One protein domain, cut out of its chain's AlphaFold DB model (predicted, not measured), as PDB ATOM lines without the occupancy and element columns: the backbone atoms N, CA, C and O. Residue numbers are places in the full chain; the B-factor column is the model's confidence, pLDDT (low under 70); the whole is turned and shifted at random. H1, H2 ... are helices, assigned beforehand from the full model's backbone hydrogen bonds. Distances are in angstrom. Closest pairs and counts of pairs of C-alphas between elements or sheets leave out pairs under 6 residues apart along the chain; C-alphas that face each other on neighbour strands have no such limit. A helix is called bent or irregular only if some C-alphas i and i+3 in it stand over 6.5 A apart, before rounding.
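AT A GLANCE: This is residues 225 to 291 of the 469 residues of the protein "C2H2-type domain-containing protein" of Phialocephala subalpina (UniProt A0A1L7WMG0). Two helices, H2 and H4, pack slantwise on each other and run opposite ways, and most of the rest is loop, with two very short helices toward the two ends of the long axis: H1 at the end where H2 lies, H3 at the other. A long link, residues 251 to 264, leads from H2 to H3. The printed part has 67 residues with four named helices, H1, H2, H3 and H4 in that order, and no named strand; the class is all helix, though under half of the residues, 31 of 67, are in named elements. The whole is compact, with a radius of gyration of the C-alphas of 11.5 A, and only just elongated, with spans of 35 by 23 by 20 A.

HOW THE PARTS SIT: The longest helix, H4, residues 278 to 290, touches H2, residues 241 to 250, with 8 pairs of C-alphas within 8 A. Their closest C-alphas, those of Gln 249 and Arg 278, are 5.1 A apart, and the two centres are 10.3 A apart. H2 and H4 run opposite ways at a steep tilt of 37 degrees, only just steep. H1, residues 232 to 235, touches no helix and is apart from both H2 and H4. H3, residues 265 to 268, also touches no helix and is apart from H1, H2 and H4. In H2 and H4 every O i to N i+4 pair is within hydrogen-bond range. H1 and H3, of 4 residues each, are too short for such a pair, and in each the one O i to N i+3 pair is not within range.

IN THESE COORDINATES: H4 has 13 residues and measures 16.3 A from C-alpha 278 at (174.136, 142.638, 150.824) to C-alpha 290 at (167.320, 155.826, 157.545). It is neither bent nor irregular, but only just: C-alphas 287 and 290 are 6.3 A apart. H2 has 10 residues and measures 14.1 A, beginning with C-alpha 241 at (172.872, 151.116, 163.609). H3 measures 5.1 A. H1 is irregular, with C-alphas 232 and 235 7.4 A apart.

THE WHOLE: The two C-alphas farthest apart, those of Ala 239 and Gly 271, are 35.5 A apart, while those of Arg 225 and Arg 291, the first and last printed, are 13.4 A apart. The printed part has no cut. The link from H1 to H2 is tight, with 5 residues, that from H3 to H4 is short, with 9, and that from H2 to H3 is long, with 14; the C-alphas of this long link lie 5 to 13 A from the mean of all C-alphas. The mean pLDDT of the printed part is 88.6, and one residue, Leu 234, is under 70.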
ATOM      1  N   ARG A 225     164.314 149.053 162.814       90.31
ATOM      2  CA  ARG A 225     163.560 147.846 162.454       90.31
ATOM      3  C   ARG A 225     164.044 147.345 161.109       90.31
ATOM      4  O   ARG A 225     164.460 148.138 160.266       90.31
ATOM      5  N   CYS A 226     164.029 146.032 160.918       92.81
ATOM      6  CA  CYS A 226     164.315 145.466 159.608       92.81
ATOM      7  C   CYS A 226     163.228 145.927 158.614       92.81
ATOM      8  O   CYS A 226     162.047 145.792 158.938       92.81
ATOM      9  N   PRO A 227     163.588 146.506 157.454       90.75
ATOM     10  CA  PRO A 227     162.602 147.008 156.495       90.75
ATOM     11  C   PRO A 227     161.942 145.901 155.653       90.75
ATOM     12  O   PRO A 227     160.918 146.153 155.024       90.75
ATOM     13  N   TYR A 228     162.485 144.679 155.644       90.94
ATOM     14  CA  TYR A 228     161.941 143.561 154.871       90.94
ATOM     15  C   TYR A 228     160.662 143.004 155.496       90.94
ATOM     16  O   TYR A 228     160.664 142.515 156.631       90.94
ATOM     17  N   LYS A 229     159.569 143.020 154.725       86.44
ATOM     18  CA  LYS A 229     158.310 142.367 155.098       86.44
ATOM     19  C   LYS A 229     158.554 140.860 155.247       86.44
ATOM     20  O   LYS A 229     159.187 140.252 154.399       86.44
ATOM     21  N   GLY A 230     158.071 140.264 156.335       86.31
ATOM     22  CA  GLY A 230     158.238 138.834 156.614       86.31
ATOM     23  C   GLY A 230     159.553 138.418 157.281       86.31
ATOM     24  O   GLY A 230     159.686 137.243 157.603       86.31
ATOM     25  N   CYS A 231     160.500 139.325 157.564       92.06
ATOM     26  CA  CYS A 231     161.671 138.937 158.354       92.06
ATOM     27  C   CYS A 231     161.211 138.426 159.738       92.06
ATOM     28  O   CYS A 231     160.523 139.130 160.470       92.06
ATOM     29  N   GLU A 232     161.572 137.202 160.128       82.88
ATOM     30  CA  GLU A 232     161.129 136.602 161.406       82.88
ATOM     31  C   GLU A 232     161.558 137.441 162.626       82.88
ATOM     32  O   GLU A 232     160.935 137.433 163.687       82.88
ATOM     33  N   ILE A 233     162.599 138.250 162.430       81.75
ATOM     34  CA  ILE A 233     163.178 139.187 163.391       81.75
ATOM     35  C   ILE A 233     162.415 140.533 163.397       81.75
ATOM     36  O   ILE A 233     162.773 141.431 164.146       81.75
ATOM     37  N   LEU A 234     161.320 140.705 162.645       65.69
ATOM     38  CA  LEU A 234     160.539 141.955 162.556       65.69
ATOM     39  C   LEU A 234     160.011 142.481 163.898       65.69
ATOM     40  O   LEU A 234     159.795 143.686 164.049       65.69
ATOM     41  N   GLY A 235     159.814 141.600 164.882       70.31
ATOM     42  CA  GLY A 235     159.460 141.995 166.249       70.31
ATOM     43  C   GLY A 235     160.642 142.537 167.061       70.31
ATOM     44  O   GLY A 235     160.442 143.185 168.088       70.31
ATOM     45  N   ILE A 236     161.872 142.287 166.612       79.12
ATOM     46  CA  ILE A 236     163.098 142.687 167.287       79.12
ATOM     47  C   ILE A 236     163.543 144.027 166.735       79.12
ATOM     48  O   ILE A 236     163.827 144.232 165.556       79.12
ATOM     49  N   SER A 237     163.634 144.960 167.657       84.88
ATOM     50  CA  SER A 237     164.079 146.298 167.382       84.88
ATOM     51  C   SER A 237     165.550 146.424 167.775       84.88
ATOM     52  O   SER A 237     165.928 146.091 168.902       84.88
ATOM     53  N   PHE A 238     166.401 146.881 166.863       88.56
ATOM     54  CA  PHE A 238     167.837 146.962 167.096       88.56
ATOM     55  C   PHE A 238     168.183 148.253 167.837       88.56
ATOM     56  O   PHE A 238     167.871 149.358 167.394       88.56
ATOM     57  N   ALA A 239     168.898 148.121 168.954       83.25
ATOM     58  CA  ALA A 239     169.322 149.260 169.772       83.25
ATOM     59  C   ALA A 239     170.377 150.158 169.093       83.25
ATOM     60  O   ALA A 239     170.729 151.213 169.618       83.25
ATOM     61  N   GLY A 240     170.951 149.749 167.958       85.44
ATOM     62  CA  GLY A 240     171.977 150.532 167.278       85.44
ATOM     63  C   GLY A 240     172.120 150.191 165.803       85.44
ATOM     64  O   GLY A 240     171.845 149.062 165.396       85.44
ATOM     65  N   LYS A 241     172.611 151.182 165.050       89.00
ATOM     66  CA  LYS A 241     172.872 151.116 163.609       89.00
ATOM     67  C   LYS A 241     173.719 149.902 163.237       89.00
ATOM     68  O   LYS A 241     173.343 149.169 162.336       89.00
ATOM     69  N   ASP A 242     174.819 149.668 163.949       91.06
ATOM     70  CA  ASP A 242     175.782 148.621 163.583       91.06
ATOM     71  C   ASP A 242     175.151 147.227 163.616       91.06
ATOM     72  O   ASP A 242     175.311 146.454 162.681       91.06
ATOM     73  N   LYS A 243     174.362 146.932 164.659       92.12
ATOM     74  CA  LYS A 243     173.667 145.642 164.795       92.12
ATOM     75  C   LYS A 243     172.572 145.465 163.750       92.12
ATOM     76  O   LYS A 243     172.342 144.356 163.289       92.12
ATOM     77  N   TRP A 244     171.889 146.550 163.402       93.69
ATOM     78  CA  TRP A 244     170.868 146.541 162.363       93.69
ATOM     79  C   TRP A 244     171.474 146.343 160.967       93.69
ATOM     80  O   TRP A 244     170.997 145.504 160.211       93.69
ATOM     81  N   LEU A 245     172.570 147.039 160.653       94.00
ATOM     82  CA  LEU A 245     173.320 146.841 159.411       94.00
ATOM     83  C   LEU A 245     173.879 145.424 159.316       94.00
ATOM     84  O   LEU A 245     173.747 144.790 158.275       94.00
ATOM     85  N   GLN A 246     174.464 144.924 160.405       95.19
ATOM     86  CA  GLN A 246     174.955 143.554 160.485       95.19
ATOM     87  C   GLN A 246     173.824 142.549 160.244       95.19
ATOM     88  O   GLN A 246     173.995 141.627 159.460       95.19
ATOM     89  N   HIS A 247     172.645 142.767 160.835       94.81
ATOM     90  CA  HIS A 247     171.477 141.926 160.582       94.81
ATOM     91  C   HIS A 247     171.088 141.889 159.100       94.81
ATOM     92  O   HIS A 247     170.909 140.799 158.570       94.81
ATOM     93  N   ILE A 248     170.998 143.043 158.428       94.75
ATOM     94  CA  ILE A 248     170.684 143.101 156.987       94.75
ATOM     95  C   ILE A 248     171.773 142.411 156.149       94.75
ATOM     96  O   ILE A 248     171.500 141.856 155.095       94.75
ATOM     97  N   GLN A 249     173.026 142.440 156.602       95.25
ATOM     98  CA  GLN A 249     174.131 141.810 155.879       95.25
ATOM     99  C   GLN A 249     174.195 140.293 156.072       95.25
ATOM    100  O   GLN A 249     174.574 139.579 155.145       95.25
ATOM    101  N   GLU A 250     173.870 139.792 157.261       95.00
ATOM    102  CA  GLU A 250     174.059 138.384 157.626       95.00
ATOM    103  C   GLU A 250     172.810 137.532 157.401       95.00
ATOM    104  O   GLU A 250     172.932 136.387 156.964       95.00
ATOM    105  N   VAL A 251     171.625 138.081 157.671       95.19
ATOM    106  CA  VAL A 251     170.354 137.379 157.475       95.19
ATOM    107  C   VAL A 251     169.946 137.503 156.016       95.19
ATOM    108  O   VAL A 251     170.028 138.585 155.452       95.19
ATOM    109  N   GLU A 252     169.543 136.388 155.419       94.25
ATOM    110  CA  GLU A 252     168.990 136.370 154.067       94.25
ATOM    111  C   GLU A 252     167.527 136.802 154.114       94.25
ATOM    112  O   GLU A 252     166.744 136.282 154.918       94.25
ATOM    113  N   HIS A 253     167.160 137.745 153.254       93.50
ATOM    114  CA  HIS A 253     165.781 138.169 153.072       93.50
ATOM    115  C   HIS A 253     165.294 137.810 151.672       93.50
ATOM    116  O   HIS A 253     166.054 137.627 150.717       93.50
ATOM    117  N   GLU A 254     163.976 137.695 151.539       91.44
ATOM    118  CA  GLU A 254     163.364 137.561 150.227       91.44
ATOM    119  C   GLU A 254     163.638 138.841 149.422       91.44
ATOM    120  O   GLU A 254     163.354 139.946 149.887       91.44
ATOM    121  N   ASN A 255     164.187 138.684 148.215       89.81
ATOM    122  CA  ASN A 255     164.585 139.777 147.322       89.81
ATOM    123  C   ASN A 255     165.759 140.645 147.823       89.81
ATOM    124  O   ASN A 255     165.768 141.850 147.601       89.81
ATOM    125  N   ASP A 256     166.808 140.044 148.397       89.75
ATOM    126  CA  ASP A 256     168.051 140.735 148.819       89.75
ATOM    127  C   ASP A 256     168.784 141.544 147.731       89.75
ATOM    128  O   ASP A 256     169.648 142.369 148.039       89.75
ATOM    129  N   GLY A 257     168.451 141.332 146.457       92.81
ATOM    130  CA  GLY A 257     168.933 142.161 145.350       92.81
ATOM    131  C   GLY A 257     168.250 143.530 145.254       92.81
ATOM    132  O   GLY A 257     168.703 144.366 144.477       92.81
ATOM    133  N   PHE A 258     167.188 143.774 146.025       93.25
ATOM    134  CA  PHE A 258     166.273 144.901 145.860       93.25
ATOM    135  C   PHE A 258     165.949 145.565 147.205       93.25
ATOM    136  O   PHE A 258     165.737 144.903 148.218       93.25
ATOM    137  N   CYS A 259     165.948 146.896 147.228       93.00
ATOM    138  CA  CYS A 259     165.555 147.706 148.364       93.00
ATOM    139  C   CYS A 259     164.098 147.409 148.768       93.00
ATOM    140  O   CYS A 259     163.171 147.692 148.019       93.00
ATOM    141  N   PRO A 260     163.844 146.943 149.999       90.94
ATOM    142  CA  PRO A 260     162.491 146.618 150.456       90.94
ATOM    143  C   PRO A 260     161.616 147.853 150.733       90.94
ATOM    144  O   PRO A 260     160.441 147.715 151.084       90.94
ATOM    145  N   VAL A 261     162.177 149.064 150.644       87.38
ATOM    146  CA  VAL A 261     161.443 150.310 150.873       87.38
ATOM    147  C   VAL A 261     160.642 150.649 149.621       87.38
ATOM    148  O   VAL A 261     161.202 150.936 148.564       87.38
ATOM    149  N   SER A 262     159.315 150.645 149.759       82.62
ATOM    150  CA  SER A 262     158.396 151.052 148.694       82.62
ATOM    151  C   SER A 262     158.772 152.436 148.158       82.62
ATOM    152  O   SER A 262     159.073 153.339 148.936       82.62
ATOM    153  N   HIS A 263     158.733 152.607 146.836       81.00
ATOM    154  CA  HIS A 263     159.135 153.845 146.151       81.00
ATOM    155  C   HIS A 263     160.615 154.221 146.312       81.00
ATOM    156  O   HIS A 263     160.984 155.397 146.241       81.00
ATOM    157  N   CYS A 264     161.498 153.236 146.493       86.69
ATOM    158  CA  CYS A 264     162.914 153.481 146.285       86.69
ATOM    159  C   CYS A 264     163.164 153.905 144.824       86.69
ATOM    160  O   CYS A 264     162.874 153.166 143.882       86.69
ATOM    161  N   GLU A 265     163.728 155.101 144.630       81.00
ATOM    162  CA  GLU A 265     163.942 155.697 143.302       81.00
ATOM    163  C   GLU A 265     164.855 154.846 142.413       81.00
ATOM    164  O   GLU A 265     164.658 154.796 141.197       81.00
ATOM    165  N   LYS A 266     165.821 154.140 143.019       84.75
ATOM    166  CA  LYS A 266     166.710 153.229 142.285       84.75
ATOM    167  C   LYS A 266     165.939 152.114 141.594       84.75
ATOM    168  O   LYS A 266     166.358 151.677 140.531       84.75
ATOM    169  N   GLU A 267     164.828 151.675 142.168       79.19
ATOM    170  CA  GLU A 267     164.048 150.560 141.633       79.19
ATOM    171  C   GLU A 267     162.929 151.032 140.722       79.19
ATOM    172  O   GLU A 267     162.748 150.500 139.628       79.19
ATOM    173  N   ALA A 268     162.216 152.074 141.153       74.31
ATOM    174  CA  ALA A 268     161.017 152.567 140.489       74.31
ATOM    175  C   ALA A 268     161.241 152.951 139.019       74.31
ATOM    176  O   ALA A 268     160.331 152.850 138.202       74.31
ATOM    177  N   ARG A 269     162.450 153.396 138.658       73.50
ATOM    178  CA  ARG A 269     162.720 153.986 137.338       73.50
ATOM    179  C   ARG A 269     163.174 152.997 136.266       73.50
ATOM    180  O   ARG A 269     163.423 153.417 135.135       73.50
ATOM    181  N   GLY A 270     163.233 151.705 136.589       74.00
ATOM    182  CA  GLY A 270     163.647 150.660 135.658       74.00
ATOM    183  C   GLY A 270     165.123 150.764 135.248       74.00
ATOM    184  O   GLY A 270     165.772 151.802 135.348       74.00
ATOM    185  N   GLY A 271     165.696 149.647 134.803       82.38
ATOM    186  CA  GLY A 271     167.099 149.590 134.371       82.38
ATOM    187  C   GLY A 271     168.129 149.486 135.502       82.38
ATOM    188  O   GLY A 271     169.326 149.476 135.223       82.38
ATOM    189  N   PHE A 272     167.691 149.376 136.757       88.88
ATOM    190  CA  PHE A 272     168.550 148.941 137.851       88.88
ATOM    191  C   PHE A 272     168.541 147.410 137.921       88.88
ATOM    192  O   PHE A 272     167.493 146.801 138.106       88.88
ATOM    193  N   GLU A 273     169.711 146.791 137.754       91.75
ATOM    194  CA  GLU A 273     169.879 145.325 137.768       91.75
ATOM    195  C   GLU A 273     169.843 144.721 139.187       91.75
ATOM    196  O   GLU A 273     170.008 143.514 139.347       91.75
ATOM    197  N   GLY A 274     169.624 145.549 140.212       92.56
ATOM    198  CA  GLY A 274     169.720 145.165 141.615       92.56
ATOM    199  C   GLY A 274     171.093 145.465 142.225       92.56
ATOM    200  O   GLY A 274     172.048 145.860 141.550       92.56
ATOM    201  N   PHE A 275     171.184 145.307 143.542       94.94
ATOM    202  CA  PHE A 275     172.433 145.382 144.294       94.94
ATOM    203  C   PHE A 275     173.228 144.085 144.121       94.94
ATOM    204  O   PHE A 275     172.669 142.994 144.219       94.94
ATOM    205  N   GLN A 276     174.544 144.184 143.910       95.56
ATOM    206  CA  GLN A 276     175.380 142.990 143.733       95.56
ATOM    207  C   GLN A 276     175.717 142.320 145.063       95.56
ATOM    208  O   GLN A 276     176.043 141.133 145.108       95.56
ATOM    209  N   THR A 277     175.679 143.082 146.158       96.06
ATOM    210  CA  THR A 277     176.049 142.589 147.483       96.06
ATOM    211  C   THR A 277     175.090 143.076 148.568       96.06
ATOM    212  O   THR A 277     174.614 144.212 148.540       96.06
ATOM    213  N   ARG A 278     174.897 142.256 149.614       94.44
ATOM    214  CA  ARG A 278     174.136 142.638 150.824       94.44
ATOM    215  C   ARG A 278     174.704 143.890 151.523       94.44
ATOM    216  O   ARG A 278     174.005 144.665 152.182       94.44
ATOM    217  N   LYS A 279     175.999 144.151 151.338       95.19
ATOM    218  CA  LYS A 279     176.652 145.373 151.820       95.19
ATOM    219  C   LYS A 279     176.174 146.619 151.065       95.19
ATOM    220  O   LYS A 279     175.965 147.654 151.697       95.19
ATOM    221  N   GLU A 280     175.991 146.535 149.750       95.56
ATOM    222  CA  GLU A 280     175.508 147.657 148.937       95.56
ATOM    223  C   GLU A 280     174.069 148.028 149.285       95.56
ATOM    224  O   GLU A 280     173.795 149.205 149.520       95.56
ATOM    225  N   ILE A 281     173.179 147.040 149.399       94.88
ATOM    226  CA  ILE A 281     171.787 147.280 149.792       94.88
ATOM    227  C   ILE A 281     171.683 147.826 151.219       94.88
ATOM    228  O   ILE A 281     171.028 148.841 151.428       94.88
ATOM    229  N   SER A 282     172.390 147.248 152.199       94.38
ATOM    230  CA  SER A 282     172.374 147.764 153.580       94.38
ATOM    231  C   SER A 282     172.888 149.208 153.673       94.38
ATOM    232  O   SER A 282     172.314 150.027 154.391       94.38
ATOM    233  N   SER A 283     173.927 149.547 152.902       93.44
ATOM    234  CA  SER A 283     174.444 150.918 152.813       93.44
ATOM    235  C   SER A 283     173.435 151.852 152.151       93.44
ATOM    236  O   SER A 283     173.203 152.943 152.655       93.44
ATOM    237  N   HIS A 284     172.794 151.418 151.065       93.50
ATOM    238  CA  HIS A 284     171.754 152.185 150.389       93.50
ATOM    239  C   HIS A 284     170.551 152.454 151.298       93.50
ATOM    240  O   HIS A 284     170.149 153.606 151.429       93.50
ATOM    241  N   ILE A 285     170.019 151.429 151.971       92.25
ATOM    242  CA  ILE A 285     168.894 151.594 152.898       92.25
ATOM    243  C   ILE A 285     169.274 152.579 153.999       92.25
ATOM    244  O   ILE A 285     168.486 153.457 154.351       92.25
ATOM    245  N   PHE A 286     170.486 152.458 154.540       91.31
ATOM    246  CA  PHE A 286     170.928 153.369 155.578       91.31
ATOM    247  C   PHE A 286     171.043 154.809 155.080       91.31
ATOM    248  O   PHE A 286     170.480 155.697 155.708       91.31
ATOM    249  N   GLU A 287     171.774 155.048 153.994       89.31
ATOM    250  CA  GLU A 287     172.075 156.402 153.526       89.31
ATOM    251  C   GLU A 287     170.849 157.102 152.940       89.31
ATOM    252  O   GLU A 287     170.651 158.283 153.204       89.31
ATOM    253  N   GLU A 288     170.003 156.372 152.212       87.31
ATOM    254  CA  GLU A 288     168.848 156.970 151.550       87.31
ATOM    255  C   GLU A 288     167.624 157.008 152.465       87.31
ATOM    256  O   GLU A 288     166.930 158.020 152.499       87.31
ATOM    257  N   HIS A 289     167.334 155.946 153.226       86.31
ATOM    258  CA  HIS A 289     166.038 155.804 153.906       86.31
ATOM    259  C   HIS A 289     166.077 156.020 155.420       86.31
ATOM    260  O   HIS A 289     165.056 156.376 156.003       86.31
ATOM    261  N   VAL A 290     167.222 155.798 156.072       85.56
ATOM    262  CA  VAL A 290     167.320 155.826 157.545       85.56
ATOM    263  C   VAL A 290     168.095 157.026 158.061       85.56
ATOM    264  O   VAL A 290     167.775 157.563 159.124       85.56
ATOM    265  N   ARG A 291     169.153 157.432 157.357       83.12
ATOM    266  CA  ARG A 291     169.921 158.614 157.713       83.12
ATOM    267  C   ARG A 291     168.945 159.789 157.710       83.12
ATOM    268  O   ARG A 291     168.184 159.917 156.754       83.12
TER     269      ARG A 291